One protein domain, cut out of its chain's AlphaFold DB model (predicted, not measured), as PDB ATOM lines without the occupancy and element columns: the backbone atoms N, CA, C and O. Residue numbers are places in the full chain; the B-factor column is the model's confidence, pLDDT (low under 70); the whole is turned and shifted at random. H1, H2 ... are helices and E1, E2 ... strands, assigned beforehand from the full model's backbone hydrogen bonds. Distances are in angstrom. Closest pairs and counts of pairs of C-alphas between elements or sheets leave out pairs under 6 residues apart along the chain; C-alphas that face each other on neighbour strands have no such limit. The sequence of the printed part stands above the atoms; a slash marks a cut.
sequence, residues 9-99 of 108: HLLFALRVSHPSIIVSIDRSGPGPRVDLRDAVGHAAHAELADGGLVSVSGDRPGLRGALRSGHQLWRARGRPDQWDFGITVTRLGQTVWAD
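AT A GLANCE: This is residues 9 to 99 of the 108 residues of an uncharacterized protein of Streptomyces marianii (UniProt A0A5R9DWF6). A strongly twisted sheet of four strands, E1 to E4, makes one end of the domain, a two-stranded hairpin, E5 and E6, makes the other, and two helices that cross steeply, H1 and H2, sit between them. H1 is nearest the middle, between the edge strand E1 and the hairpin, while residues 89 to 94 at the hairpin's turn stick out. The printed part has 91 residues, with H1, E1, E2, E3, E4, H2, E5 and E6 in that order along it; the class is mixed, helices and strands. The larger sheet has the order E1, E2, E3, E4, and both sheets are antiparallel. The whole is only just compact, close to loose, with a radius of gyration of the C-alphas of 14.3 A and spans of 44 by 29 by 24 A.

HOW THE PARTS SIT: Start at H1, residues 9 to 17, which is on the sheet of E1, residues 22 to 26, E2, residues 33 to 37, E3, residues 43 to 49, and E4, residues 52 to 57, but only grazes it with residues 11 to 15. The closest C-alphas of H1 and E1 are those of Leu 11 and Val 23, 7.2 A apart. The four strands form a meander, each the antiparallel neighbour of the one before, and each successive pair is a hairpin. Look for N 24 and O 35 at 2.9 A between E1 and E2, N 46 and O 34 at 2.8 A between E2 and E3, and N 47 and O 55 at 2.9 A between E3 and E4. Next comes H2, residues 61 to 76, which only grazes this sheet with residues 63 to 67; its closest C-alphas to E3 are those of Leu 63 and Ala 44, 7.3 A. With residues 67 to 74 alone, H2 touches H1, closest at the C-alphas of Gly 70 and Leu 14, 5.4 A, at a steep tilt of 65 degrees, opposite ways. Last, E5, residues 85 to 90, and E6, residues 93 to 98, form an antiparallel hairpin, with N 88 and O 95 at 2.8 A. The closest C-alphas of H1 and E6 are those of Val 16 and Val 96, 7.0 A; H1 and E5 are apart. In H1 and H2 every O i to N i+4 pair is within hydrogen-bond range.

IN THESE COORDINATES: Find C-alpha 9 at (24.385, 16.658, 19.108), where H1 begins; it runs 12.1 A to C-alpha 17. E1 and E2 are 13.0 A each, E3 is 20.2 A and E4 14.9 A. Find C-alpha 61 at (23.693, 27.877, 39.792); from there H2 runs 22.0 A to C-alpha 76. E5 is 16.6 A, and E6, 17.2 A, ends at C-alpha 98 at (18.564, 24.793, 12.966).

THE WHOLE: The two C-alphas farthest apart are those of Pro 30 and Arg 91, 46.5 A. The printed part has no cut and no long link. The mean pLDDT of the printed part is 82.3; look at residues 51 to 54 and 58 to 61 for values under 70.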
ATOM      1  N   HIS A   9      25.394  15.726  19.601       85.88
ATOM      2  CA  HIS A   9      24.385  16.658  19.108       85.88
ATOM      3  C   HIS A   9      23.916  17.618  20.205       85.88
ATOM      4  O   HIS A   9      23.834  18.827  19.972       85.88
ATOM      5  N   LEU A  10      23.706  17.131  21.432       85.12
ATOM      6  CA  LEU A  10      23.393  18.002  22.566       85.12
ATOM      7  C   LEU A  10      24.590  18.879  22.956       85.12
ATOM      8  O   LEU A  10      24.414  20.072  23.212       85.12
ATOM      9  N   LEU A  11      25.811  18.338  22.981       85.94
ATOM     10  CA  LEU A  11      27.013  19.129  23.273       85.94
ATOM     11  C   LEU A  11      27.227  20.232  22.231       85.94
ATOM     12  O   LEU A  11      27.530  21.376  22.587       85.94
ATOM     13  N   PHE A  12      26.992  19.921  20.956       86.50
ATOM     14  CA  PHE A  12      26.999  20.902  19.880       86.50
ATOM     15  C   PHE A  12      25.898  21.957  20.074       86.50
ATOM     16  O   PHE A  12      26.176  23.155  20.056       86.50
ATOM     17  N   ALA A  13      24.664  21.549  20.378       87.25
ATOM     18  CA  ALA A  13      23.566  22.468  20.672       87.25
ATOM     19  C   ALA A  13      23.855  23.390  21.876       87.25
ATOM     20  O   ALA A  13      23.493  24.573  21.865       87.25
ATOM     21  N   LEU A  14      24.522  22.887  22.918       86.44
ATOM     22  CA  LEU A  14      24.975  23.687  24.059       86.44
ATOM     23  C   LEU A  14      26.035  24.705  23.639       86.44
ATOM     24  O   LEU A  14      25.927  25.873  24.009       86.44
ATOM     25  N   ARG A  15      27.002  24.296  22.808       86.31
ATOM     26  CA  ARG A  15      28.025  25.187  22.242       86.31
ATOM     27  C   ARG A  15      27.406  26.321  21.426       86.31
ATOM     28  O   ARG A  15      27.874  27.453  21.523       86.31
ATOM     29  N   VAL A  16      26.367  26.028  20.648       88.00
ATOM     30  CA  VAL A  16      25.678  27.024  19.817       88.00
ATOM     31  C   VAL A  16      24.807  27.960  20.662       88.00
ATOM     32  O   VAL A  16      24.831  29.170  20.458       88.00
ATOM     33  N   SER A  17      24.047  27.424  21.620       87.50
ATOM     34  CA  SER A  17      23.129  28.224  22.449       87.50
ATOM     35  C   SER A  17      23.828  29.026  23.554       87.50
ATOM     36  O   SER A  17      23.322  30.067  23.966       87.50
ATOM     37  N   HIS A  18      24.981  28.556  24.035       87.25
ATOM     38  CA  HIS A  18      25.769  29.172  25.103       87.25
ATOM     39  C   HIS A  18      27.258  29.174  24.712       87.25
ATOM     40  O   HIS A  18      28.057  28.421  25.275       87.25
ATOM     41  N   PRO A  19      27.673  30.031  23.762       84.25
ATOM     42  CA  PRO A  19      29.023  30.008  23.192       84.25
ATOM     43  C   PRO A  19      30.137  30.406  24.172       84.25
ATOM     44  O   PRO A  19      31.315  30.285  23.846       84.25
ATOM     45  N   SER A  20      29.802  30.869  25.372       83.00
ATOM     46  CA  SER A  20      30.769  31.098  26.448       83.00
ATOM     47  C   SER A  20      31.111  29.833  27.242       83.00
ATOM     48  O   SER A  20      32.049  29.867  28.036       83.00
ATOM     49  N   ILE A  21      30.372  28.735  27.050       84.25
ATOM     50  CA  ILE A  21      30.634  27.454  27.708       84.25
ATOM     51  C   ILE A  21      31.588  26.632  26.841       84.25
ATOM     52  O   ILE A  21      31.316  26.329  25.676       84.25
ATOM     53  N   ILE A  22      32.710  26.256  27.442       85.31
ATOM     54  CA  ILE A  22      33.678  25.303  26.918       85.31
ATOM     55  C   ILE A  22      33.289  23.925  27.443       85.31
ATOM     56  O   ILE A  22      33.123  23.739  28.648       85.31
ATOM     57  N   VAL A  23      33.151  22.970  26.529       83.81
ATOM     58  CA  VAL A  23      32.832  21.574  26.826       83.81
ATOM     59  C   VAL A  23      34.043  20.722  26.463       83.81
ATOM     60  O   VAL A  23      34.547  20.815  25.344       83.81
ATOM     61  N   SER A  24      34.488  19.875  27.383       85.44
ATOM     62  CA  SER A  24      35.497  18.846  27.133       85.44
ATOM     63  C   SER A  24      35.043  17.507  27.700       85.44
ATOM     64  O   SER A  24      34.267  17.458  28.650       85.44
ATOM     65  N   ILE A  25      35.515  16.410  27.111       82.69
ATOM     66  CA  ILE A  25      35.217  15.059  27.587       82.69
ATOM     67  C   ILE A  25      36.523  14.437  28.060       82.69
ATOM     68  O   ILE A  25      37.447  14.270  27.265       82.69
ATOM     69  N   ASP A  26      36.577  14.079  29.336       84.12
ATOM     70  CA  ASP A  26      37.635  13.255  29.900       84.12
ATOM     71  C   ASP A  26      37.189  11.786  29.885       84.12
ATOM     72  O   ASP A  26      36.101  11.432  30.343       84.12
ATOM     73  N   ARG A  27      38.028  10.927  29.302       81.94
ATOM     74  CA  ARG A  27      37.807   9.476  29.186       81.94
ATOM     75  C   ARG A  27      38.892   8.661  29.891       81.94
ATOM     76  O   ARG A  27      38.993   7.463  29.661       81.94
ATOM     77  N   SER A  28      39.730   9.306  30.699       82.31
ATOM     78  CA  SER A  28      40.851   8.657  31.386       82.31
ATOM     79  C   SER A  28      40.434   7.832  32.613       82.31
ATOM     80  O   SER A  28      41.217   7.015  33.090       82.31
ATOM     81  N   GLY A  29      39.212   8.029  33.118       77.56
ATOM     82  CA  GLY A  29      38.670   7.358  34.301       77.56
ATOM     83  C   GLY A  29      37.742   6.163  34.013       77.56
ATOM     84  O   GLY A  29      37.564   5.765  32.865       77.56
ATOM     85  N   PRO A  30      37.099   5.604  35.061       73.94
ATOM     86  CA  PRO A  30      36.202   4.441  34.967       73.94
ATOM     87  C   PRO A  30      34.895   4.703  34.199       73.94
ATOM     88  O   PRO A  30      34.134   3.775  33.939       73.94
ATOM     89  N   GLY A  31      34.631   5.953  33.827       72.19
ATOM     90  CA  GLY A  31      33.512   6.356  32.989       72.19
ATOM     91  C   GLY A  31      33.795   7.706  32.327       72.19
ATOM     92  O   GLY A  31      34.685   8.435  32.779       72.19
ATOM     93  N   PRO A  32      33.072   8.050  31.246       76.12
ATOM     94  CA  PRO A  32      33.206   9.353  30.620       76.12
ATOM     95  C   PRO A  32      32.754  10.446  31.590       76.12
ATOM     96  O   PRO A  32      31.683  10.367  32.192       76.12
ATOM     97  N   ARG A  33      33.567  11.490  31.706       81.88
ATOM     98  CA  ARG A  33      33.260  12.705  32.457       81.88
ATOM     99  C   ARG A  33      33.171  13.863  31.479       81.88
ATOM    100  O   ARG A  33      34.077  14.074  30.676       81.88
ATOM    101  N   VAL A  34      32.082  14.618  31.544       84.69
ATOM    102  CA  VAL A  34      31.949  15.856  30.773       84.69
ATOM    103  C   VAL A  34      32.338  17.015  31.675       84.69
ATOM    104  O   VAL A  34      31.685  17.291  32.682       84.69
ATOM    105  N   ASP A  35      33.412  17.688  31.298       86.81
ATOM    106  CA  ASP A  35      33.906  18.885  31.949       86.81
ATOM    107  C   ASP A  35      33.367  20.117  31.237       86.81
ATOM    108  O   ASP A  35      33.400  20.237  30.010       86.81
ATOM    109  N   LEU A  36      32.874  21.054  32.033       85.38
ATOM    110  CA  LEU A  36      32.252  22.274  31.561       85.38
ATOM    111  C   LEU A  36      32.927  23.453  32.237       85.38
ATOM    112  O   LEU A  36      33.083  23.452  33.459       85.38
ATOM    113  N   ARG A  37      33.303  24.464  31.456       86.88
ATOM    114  CA  ARG A  37      33.883  25.707  31.975       86.88
ATOM    115  C   ARG A  37      33.232  26.912  31.325       86.88
ATOM    116  O   ARG A  37      33.051  26.916  30.114       86.88
ATOM    117  N   ASP A  38      32.890  27.929  32.105       84.06
ATOM    118  CA  ASP A  38      32.501  29.221  31.535       84.06
ATOM    119  C   ASP A  38      33.709  30.138  31.301       84.06
ATOM    120  O   ASP A  38      34.827  29.874  31.750       84.06
ATOM    121  N   ALA A  39      33.470  31.245  30.599       77.81
ATOM    122  CA  ALA A  39      34.482  32.258  30.301       77.81
ATOM    123  C   ALA A  39      35.085  32.938  31.548       77.81
ATOM    124  O   ALA A  39      36.103  33.616  31.435       77.81
ATOM    125  N   VAL A  40      34.469  32.777  32.723       80.62
ATOM    126  CA  VAL A  40      34.911  33.367  33.997       80.62
ATOM    127  C   VAL A  40      35.677  32.340  34.846       80.62
ATOM    128  O   VAL A  40      36.141  32.661  35.937       80.62
ATOM    129  N   GLY A  41      35.846  31.111  34.344       77.12
ATOM    130  CA  GLY A  41      36.616  30.045  34.981       77.12
ATOM    131  C   GLY A  41      35.817  29.152  35.929       77.12
ATOM    132  O   GLY A  41      36.410  28.281  36.564       77.12
ATOM    133  N   HIS A  42      34.491  29.308  36.030       81.81
ATOM    134  CA  HIS A  42      33.691  28.384  36.833       81.81
ATOM    135  C   HIS A  42      33.617  27.027  36.146       81.81
ATOM    136  O   HIS A  42      33.344  26.950  34.946       81.81
ATOM    137  N   ALA A  43      33.799  25.964  36.926       83.25
ATOM    138  CA  ALA A  43      33.733  24.598  36.441       83.25
ATOM    139  C   ALA A  43      32.467  23.884  36.930       83.25
ATOM    140  O   ALA A  43      32.011  24.076  38.061       83.25
ATOM    141  N   ALA A  44      31.924  23.025  36.076       83.44
ATOM    142  CA  ALA A  44      31.069  21.933  36.502       83.44
ATOM    143  C   ALA A  44      31.495  20.644  35.820       83.44
ATOM    144  O   ALA A  44      32.102  20.647  34.749       83.44
ATOM    145  N   HIS A  45      31.127  19.544  36.450       82.69
ATOM    146  CA  HIS A  45      31.418  18.209  35.979       82.69
ATOM    147  C   HIS A  45      30.125  17.432  35.936       82.69
ATOM    148  O   HIS A  45      29.322  17.502  36.865       82.69
ATOM    149  N   ALA A  46      29.926  16.715  34.845       79.56
ATOM    150  CA  ALA A  46      28.855  15.761  34.697       79.56
ATOM    151  C   ALA A  46      29.455  14.359  34.660       79.56
ATOM    152  O   ALA A  46      30.240  14.037  33.764       79.56
ATOM    153  N   GLU A  47      29.091  13.545  35.646       78.00
ATOM    154  CA  GLU A  47      29.434  12.127  35.676       78.00
ATOM    155  C   GLU A  47      28.319  11.309  35.049       78.00
ATOM    156  O   GLU A  47      27.126  11.613  35.184       78.00
ATOM    157  N   LEU A  48      28.735  10.253  34.363       72.12
ATOM    158  CA  LEU A  48      27.876   9.442  33.527       72.12
ATOM    159  C   LEU A  48      28.076   7.969  33.869       72.12
ATOM    160  O   LEU A  48      29.203   7.515  34.055       72.12
ATOM    161  N   ALA A  49      26.974   7.231  33.899       70.50
ATOM    162  CA  ALA A  49      26.952   5.777  33.962       70.50
ATOM    163  C   ALA A  49      25.816   5.276  33.072       70.50
ATOM    164  O   ALA A  49      24.782   5.935  32.949       70.50
ATOM    165  N   ASP A  50      26.036   4.139  32.413       70.12
ATOM    166  CA  ASP A  50      25.045   3.460  31.568       70.12
ATOM    167  C   ASP A  50      24.386   4.365  30.508       70.12
ATOM    168  O   ASP A  50      23.201   4.254  30.203       70.12
ATOM    169  N   GLY A  51      25.160   5.300  29.945       61.56
ATOM    170  CA  GLY A  51      24.689   6.232  28.916       61.56
ATOM    171  C   GLY A  51      23.823   7.383  29.435       61.56
ATOM    172  O   GLY A  51      23.327   8.163  28.631       61.56
ATOM    173  N   GLY A  52      23.661   7.518  30.755       62.38
ATOM    174  CA  GLY A  52      22.884   8.578  31.387       62.38
ATOM    175  C   GLY A  52      23.687   9.402  32.389       62.38
ATOM    176  O   GLY A  52      24.682   8.959  32.961       62.38
ATOM    177  N   LEU A  53      23.232  10.634  32.625       68.94
ATOM    178  CA  LEU A  53      23.775  11.498  33.672       68.94
ATOM    179  C   LEU A  53      23.457  10.947  35.066       68.94
ATOM    180  O   LEU A  53      22.289  10.866  35.450       68.94
ATOM    181  N   VAL A  54      24.509  10.700  35.840       67.88
ATOM    182  CA  VAL A  54      24.437  10.266  37.241       67.88
ATOM    183  C   VAL A  54      24.523  11.461  38.177       67.88
ATOM    184  O   VAL A  54      23.735  11.578  39.115       67.88
ATOM    185  N   SER A  55      25.448  12.383  37.914       73.88
ATOM    186  CA  SER A  55      25.680  13.524  38.794       73.88
ATOM    187  C   SER A  55      26.103  14.759  38.003       73.88
ATOM    188  O   SER A  55      26.716  14.662  36.945       73.88
ATOM    189  N   VAL A  56      25.745  15.941  38.512       75.19
ATOM    190  CA  VAL A  56      26.394  17.200  38.127       75.19
ATOM    191  C   VAL A  56      26.947  17.826  39.398       75.19
ATOM    192  O   VAL A  56      26.179  18.131  40.316       75.19
ATOM    193  N   SER A  57      28.257  18.033  39.452       75.62
ATOM    194  CA  SER A  57      28.985  18.692  40.542       75.62
ATOM    195  C   SER A  57      29.606  20.006  40.044       75.62
ATOM    196  O   SER A  57      29.764  20.200  38.842       75.62
ATOM    197  N   GLY A  58      29.861  20.964  40.940       68.88
ATOM    198  CA  GLY A  58      30.362  22.305  40.593       68.88
ATOM    199  C   GLY A  58      29.474  23.454  41.083       68.88
ATOM    200  O   GLY A  58      28.251  23.303  41.224       68.88
ATOM    201  N   ASP A  59      30.116  24.597  41.334       58.84
ATOM    202  CA  ASP A  59      29.767  25.531  42.419       58.84
ATOM    203  C   ASP A  59      28.824  26.681  42.036       58.84
ATOM    204  O   ASP A  59      28.523  27.546  42.858       58.84
ATOM    205  N   ARG A  60      28.322  26.729  40.795       68.75
ATOM    206  CA  ARG A  60      27.514  27.871  40.327       68.75
ATOM    207  C   ARG A  60      26.143  27.470  39.770       68.75
ATOM    208  O   ARG A  60      26.067  26.776  38.751       68.75
ATOM    209  N   PRO A  61      25.045  28.010  40.340       68.25
ATOM    210  CA  PRO A  61      23.693  27.877  39.792       68.25
ATOM    211  C   PRO A  61      23.573  28.319  38.326       68.25
ATOM    212  O   PRO A  61      22.788  27.737  37.580       68.25
ATOM    213  N   GLY A  62      24.374  29.304  37.900       74.44
ATOM    214  CA  GLY A  62      24.354  29.841  36.535       74.44
ATOM    215  C   GLY A  62      24.702  28.806  35.463       74.44
ATOM    216  O   GLY A  62      23.975  28.683  34.480       74.44
ATOM    217  N   LEU A  63      25.746  27.999  35.678       78.00
ATOM    218  CA  LEU A  63      26.174  26.997  34.699       78.00
ATOM    219  C   LEU A  63      25.176  25.832  34.612       78.00
ATOM    220  O   LEU A  63      24.785  25.416  33.523       78.00
ATOM    221  N   ARG A  64      24.668  25.366  35.762       78.31
ATOM    222  CA  ARG A  64      23.577  24.373  35.802       78.31
ATOM    223  C   ARG A  64      22.302  24.895  35.132       78.31
ATOM    224  O   ARG A  64      21.588  24.124  34.490       78.31
ATOM    225  N   GLY A  65      22.013  26.187  35.287       79.88
ATOM    226  CA  GLY A  65      20.911  26.872  34.618       79.88
ATOM    227  C   GLY A  65      21.086  26.895  33.103       79.88
ATOM    228  O   GLY A  65      20.169  26.500  32.389       79.88
ATOM    229  N   ALA A  66      22.270  27.263  32.615       80.81
ATOM    230  CA  ALA A  66      22.595  27.269  31.190       80.81
ATOM    231  C   ALA A  66      22.464  25.875  30.558       80.81
ATOM    232  O   ALA A  66      21.797  25.724  29.535       80.81
ATOM    233  N   LEU A  67      22.989  24.835  31.217       81.19
ATOM    234  CA  LEU A  67      22.803  23.446  30.781       81.19
ATOM    235  C   LEU A  67      21.324  23.086  30.680       81.19
ATOM    236  O   LEU A  67      20.878  22.549  29.667       81.19
ATOM    237  N   ARG A  68      20.542  23.404  31.723       82.62
ATOM    238  CA  ARG A  68      19.096  23.145  31.752       82.62
ATOM    239  C   ARG A  68      18.389  23.839  30.598       82.62
ATOM    240  O   ARG A  68      17.607  23.187  29.911       82.62
ATOM    241  N   SER A  69      18.688  25.112  30.385       85.25
ATOM    242  CA  SER A  69      18.104  25.926  29.324       85.25
ATOM    243  C   SER A  69      18.475  25.410  27.937       85.25
ATOM    244  O   SER A  69      17.589  25.247  27.104       85.25
ATOM    245  N   GLY A  70      19.747  25.087  27.690       85.75
ATOM    246  CA  GLY A  70      20.199  24.568  26.399       85.75
ATOM    247  C   GLY A  70      19.645  23.176  26.089       85.75
ATOM    248  O   GLY A  70      19.150  22.943  24.990       85.75
ATOM    249  N   HIS A  71      19.600  22.279  27.078       85.94
ATOM    250  CA  HIS A  71      18.955  20.971  26.930       85.94
ATOM    251  C   HIS A  71      17.441  21.085  26.691       85.94
ATOM    252  O   HIS A  71      16.880  20.370  25.862       85.94
ATOM    253  N   GLN A  72      16.752  21.986  27.399       88.06
ATOM    254  CA  GLN A  72      15.335  22.254  27.146       88.06
ATOM    255  C   GLN A  72      15.107  22.814  25.739       88.06
ATOM    256  O   GLN A  72      14.165  22.385  25.080       88.06
ATOM    257  N   LEU A  73      15.972  23.718  25.277       88.12
ATOM    258  CA  LEU A  73      15.907  24.299  23.939       88.12
ATOM    259  C   LEU A  73      16.116  23.244  22.847       88.12
ATOM    260  O   LEU A  73      15.289  23.154  21.946       88.12
ATOM    261  N   TRP A  74      17.145  22.401  22.966       89.00
ATOM    262  CA  TRP A  74      17.403  21.300  22.031       89.00
ATOM    263  C   TRP A  74      16.207  20.346  21.927       89.00
ATOM    264  O   TRP A  74      15.735  20.053  20.829       89.00
ATOM    265  N   ARG A  75      15.622  19.944  23.066       88.94
ATOM    266  CA  ARG A  75      14.410  19.108  23.063       88.94
ATOM    267  C   ARG A  75      13.198  19.823  22.466       88.94
ATOM    268  O   ARG A  75      12.446  19.199  21.727       88.94
ATOM    269  N   ALA A  76      13.009  21.110  22.760       88.75
ATOM    270  CA  ALA A  76      11.908  21.902  22.207       88.75
ATOM    271  C   ALA A  76      12.026  22.101  20.686       88.75
ATOM    272  O   ALA A  76      11.013  22.261  20.014       88.75
ATOM    273  N   ARG A  77      13.248  22.060  20.146       87.06
ATOM    274  CA  ARG A  77      13.541  22.109  18.707       87.06
ATOM    275  C   ARG A  77      13.459  20.740  18.020       87.06
ATOM    276  O   ARG A  77      13.807  20.643  16.857       87.06
ATOM    277  N   GLY A  78      12.993  19.698  18.711       89.94
ATOM    278  CA  GLY A  78      12.831  18.370  18.117       89.94
ATOM    279  C   GLY A  78      14.102  17.524  18.107       89.94
ATOM    280  O   GLY A  78      14.138  16.540  17.384       89.94
ATOM    281  N   ARG A  79      15.096  17.862  18.945       90.38
ATOM    282  CA  ARG A  79      16.389  17.163  19.039       90.38
ATOM    283  C   ARG A  79      17.162  17.169  17.708       90.38
ATOM    284  O   ARG A  79      17.478  16.097  17.211       90.38
ATOM    285  N   PRO A  80      17.457  18.353  17.137       89.88
ATOM    286  CA  PRO A  80      18.199  18.433  15.884       89.88
ATOM    287  C   PRO A  80      19.574  17.772  16.022       89.88
ATOM    288  O   PRO A  80      20.252  17.943  17.049       89.88
ATOM    289  N   ASP A  81      19.975  17.064  14.972       88.94
ATOM    290  CA  ASP A  81      21.315  16.521  14.812       88.94
ATOM    291  C   ASP A  81      22.283  17.647  14.457       88.94
ATOM    292  O   ASP A  81      21.907  18.686  13.922       88.94
ATOM    293  N   GLN A  82      23.578  17.441  14.698       84.88
ATOM    294  CA  GLN A  82      24.611  18.450  14.406       84.88
ATOM    295  C   GLN A  82      24.633  18.899  12.930       84.88
ATOM    296  O   GLN A  82      25.098  19.994  12.626       84.88
ATOM    297  N   TRP A  83      24.137  18.050  12.025       86.94
ATOM    298  CA  TRP A  83      24.071  18.305  10.586       86.94
ATOM    299  C   TRP A  83      22.841  19.112  10.165       86.94
ATOM    300  O   TRP A  83      22.844  19.678   9.075       86.94
ATOM    301  N   ASP A  84      21.837  19.226  11.036       89.38
ATOM    302  CA  ASP A  84      20.659  20.074  10.818       89.38
ATOM    303  C   ASP A  84      20.965  21.559  11.064       89.38
ATOM    304  O   ASP A  84      20.125  22.438  10.841       89.38
ATOM    305  N   PHE A  85      22.180  21.852  11.539       88.69
ATOM    306  CA  PHE A  85      22.641  23.201  11.794       88.69
ATOM    307  C   PHE A  85      23.342  23.795  10.579       88.69
ATOM    308  O   PHE A  85      24.265  23.216  10.007       88.69
ATOM    309  N   GLY A  86      22.960  25.025  10.249       88.25
ATOM    310  CA  GLY A  86      23.662  25.861   9.288       88.25
ATOM    311  C   GLY A  86      24.250  27.103   9.946       88.25
ATOM    312  O   GLY A  86      23.827  27.528  11.021       88.25
ATOM    313  N   ILE A  87      25.225  27.716   9.274       89.19
ATOM    314  CA  ILE A  87      25.793  29.005   9.671       89.19
ATOM    315  C   ILE A  87      25.621  30.019   8.543       89.19
ATOM    316  O   ILE A  87      25.937  29.766   7.381       89.19
ATOM    317  N   THR A  88      25.113  31.194   8.885       90.12
ATOM    318  CA  THR A  88      25.099  32.366   8.018       90.12
ATOM    319  C   THR A  88      26.179  33.327   8.488       90.12
ATOM    320  O   THR A  88      26.176  33.770   9.634       90.12
ATOM    321  N   VAL A  89      27.111  33.649   7.591       90.88
ATOM    322  CA  VAL A  89      28.193  34.604   7.836       90.88
ATOM    323  C   VAL A  89      27.918  35.868   7.033       90.88
ATOM    324  O   VAL A  89      27.721  35.819   5.820       90.88
ATOM    325  N   THR A  90      27.902  37.009   7.713       90.38
ATOM    326  CA  THR A  90      27.736  38.338   7.117       90.38
ATOM    327  C   THR A  90      28.875  39.249   7.566       90.38
ATOM    328  O   THR A  90      29.649  38.903   8.457       90.38
ATOM    329  N   ARG A  91      28.954  40.463   7.005       94.31
ATOM    330  CA  ARG A  91      29.890  41.488   7.503       94.31
ATOM    331  C   ARG A  91      29.611  41.912   8.951       94.31
ATOM    332  O   ARG A  91      30.510  42.427   9.599       94.31
ATOM    333  N   LEU A  92      28.383  41.716   9.439       89.38
ATOM    334  CA  LEU A  92      27.962  42.092  10.791       89.38
ATOM    335  C   LEU A  92      28.214  40.982  11.822       89.38
ATOM    336  O   LEU A  92      28.117  41.235  13.017       89.38
ATOM    337  N   GLY A  93      28.534  39.763  11.374       87.00
ATOM    338  CA  GLY A  93      28.810  38.640  12.262       87.00
ATOM    339  C   GLY A  93      28.337  37.297  11.723       87.00
ATOM    340  O   GLY A  93      28.051  37.134  10.533       87.00
ATOM    341  N   GLN A  94      28.269  36.328  12.630       88.62
ATOM    342  CA  GLN A  94      27.907  34.942  12.354       88.62
ATOM    343  C   GLN A  94      26.624  34.574  13.102       88.62
ATOM    344  O   GLN A  94      26.438  34.950  14.258       88.62
ATOM    345  N   THR A  95      25.734  33.835  12.448       87.81
ATOM    346  CA  THR A  95      24.461  33.373  13.010       87.81
ATOM    347  C   THR A  95      24.293  31.898  12.696       87.81
ATOM    348  O   THR A  95      24.334  31.512  11.532       87.81
ATOM    349  N   VAL A  96      24.103  31.075  13.721       88.88
ATOM    350  CA  VAL A  96      23.834  29.640  13.566       88.88
ATOM    351  C   VAL A  96      22.338  29.408  13.694       88.88
ATOM    352  O   VAL A  96      21.724  30.013  14.565       88.88
ATOM    353  N   TRP A  97      21.762  28.538  12.875       89.44
ATOM    354  CA  TRP A  97      20.336  28.197  12.863       89.44
ATOM    355  C   TRP A  97      20.153  26.680  12.775       89.44
ATOM    356  O   TRP A  97      21.062  25.990  12.323       89.44
ATOM    357  N   ALA A  98      18.991  26.177  13.196       86.75
ATOM    358  CA  ALA A  98      18.564  24.793  12.966       86.75
ATOM    359  C   ALA A  98      17.387  24.784  11.975       86.75
ATOM    360  O   ALA A  98      16.511  25.652  12.053       86.75
ATOM    361  N   ASP A  99      17.400  23.841  11.035       81.38
ATOM    362  CA  ASP A  99      16.439  23.618   9.937       81.38
ATOM    363  C   ASP A  99      16.473  24.640   8.785       81.38
ATOM    364  O   ASP A  99      16.443  24.255   7.617       81.38
TER     365      ASP A  99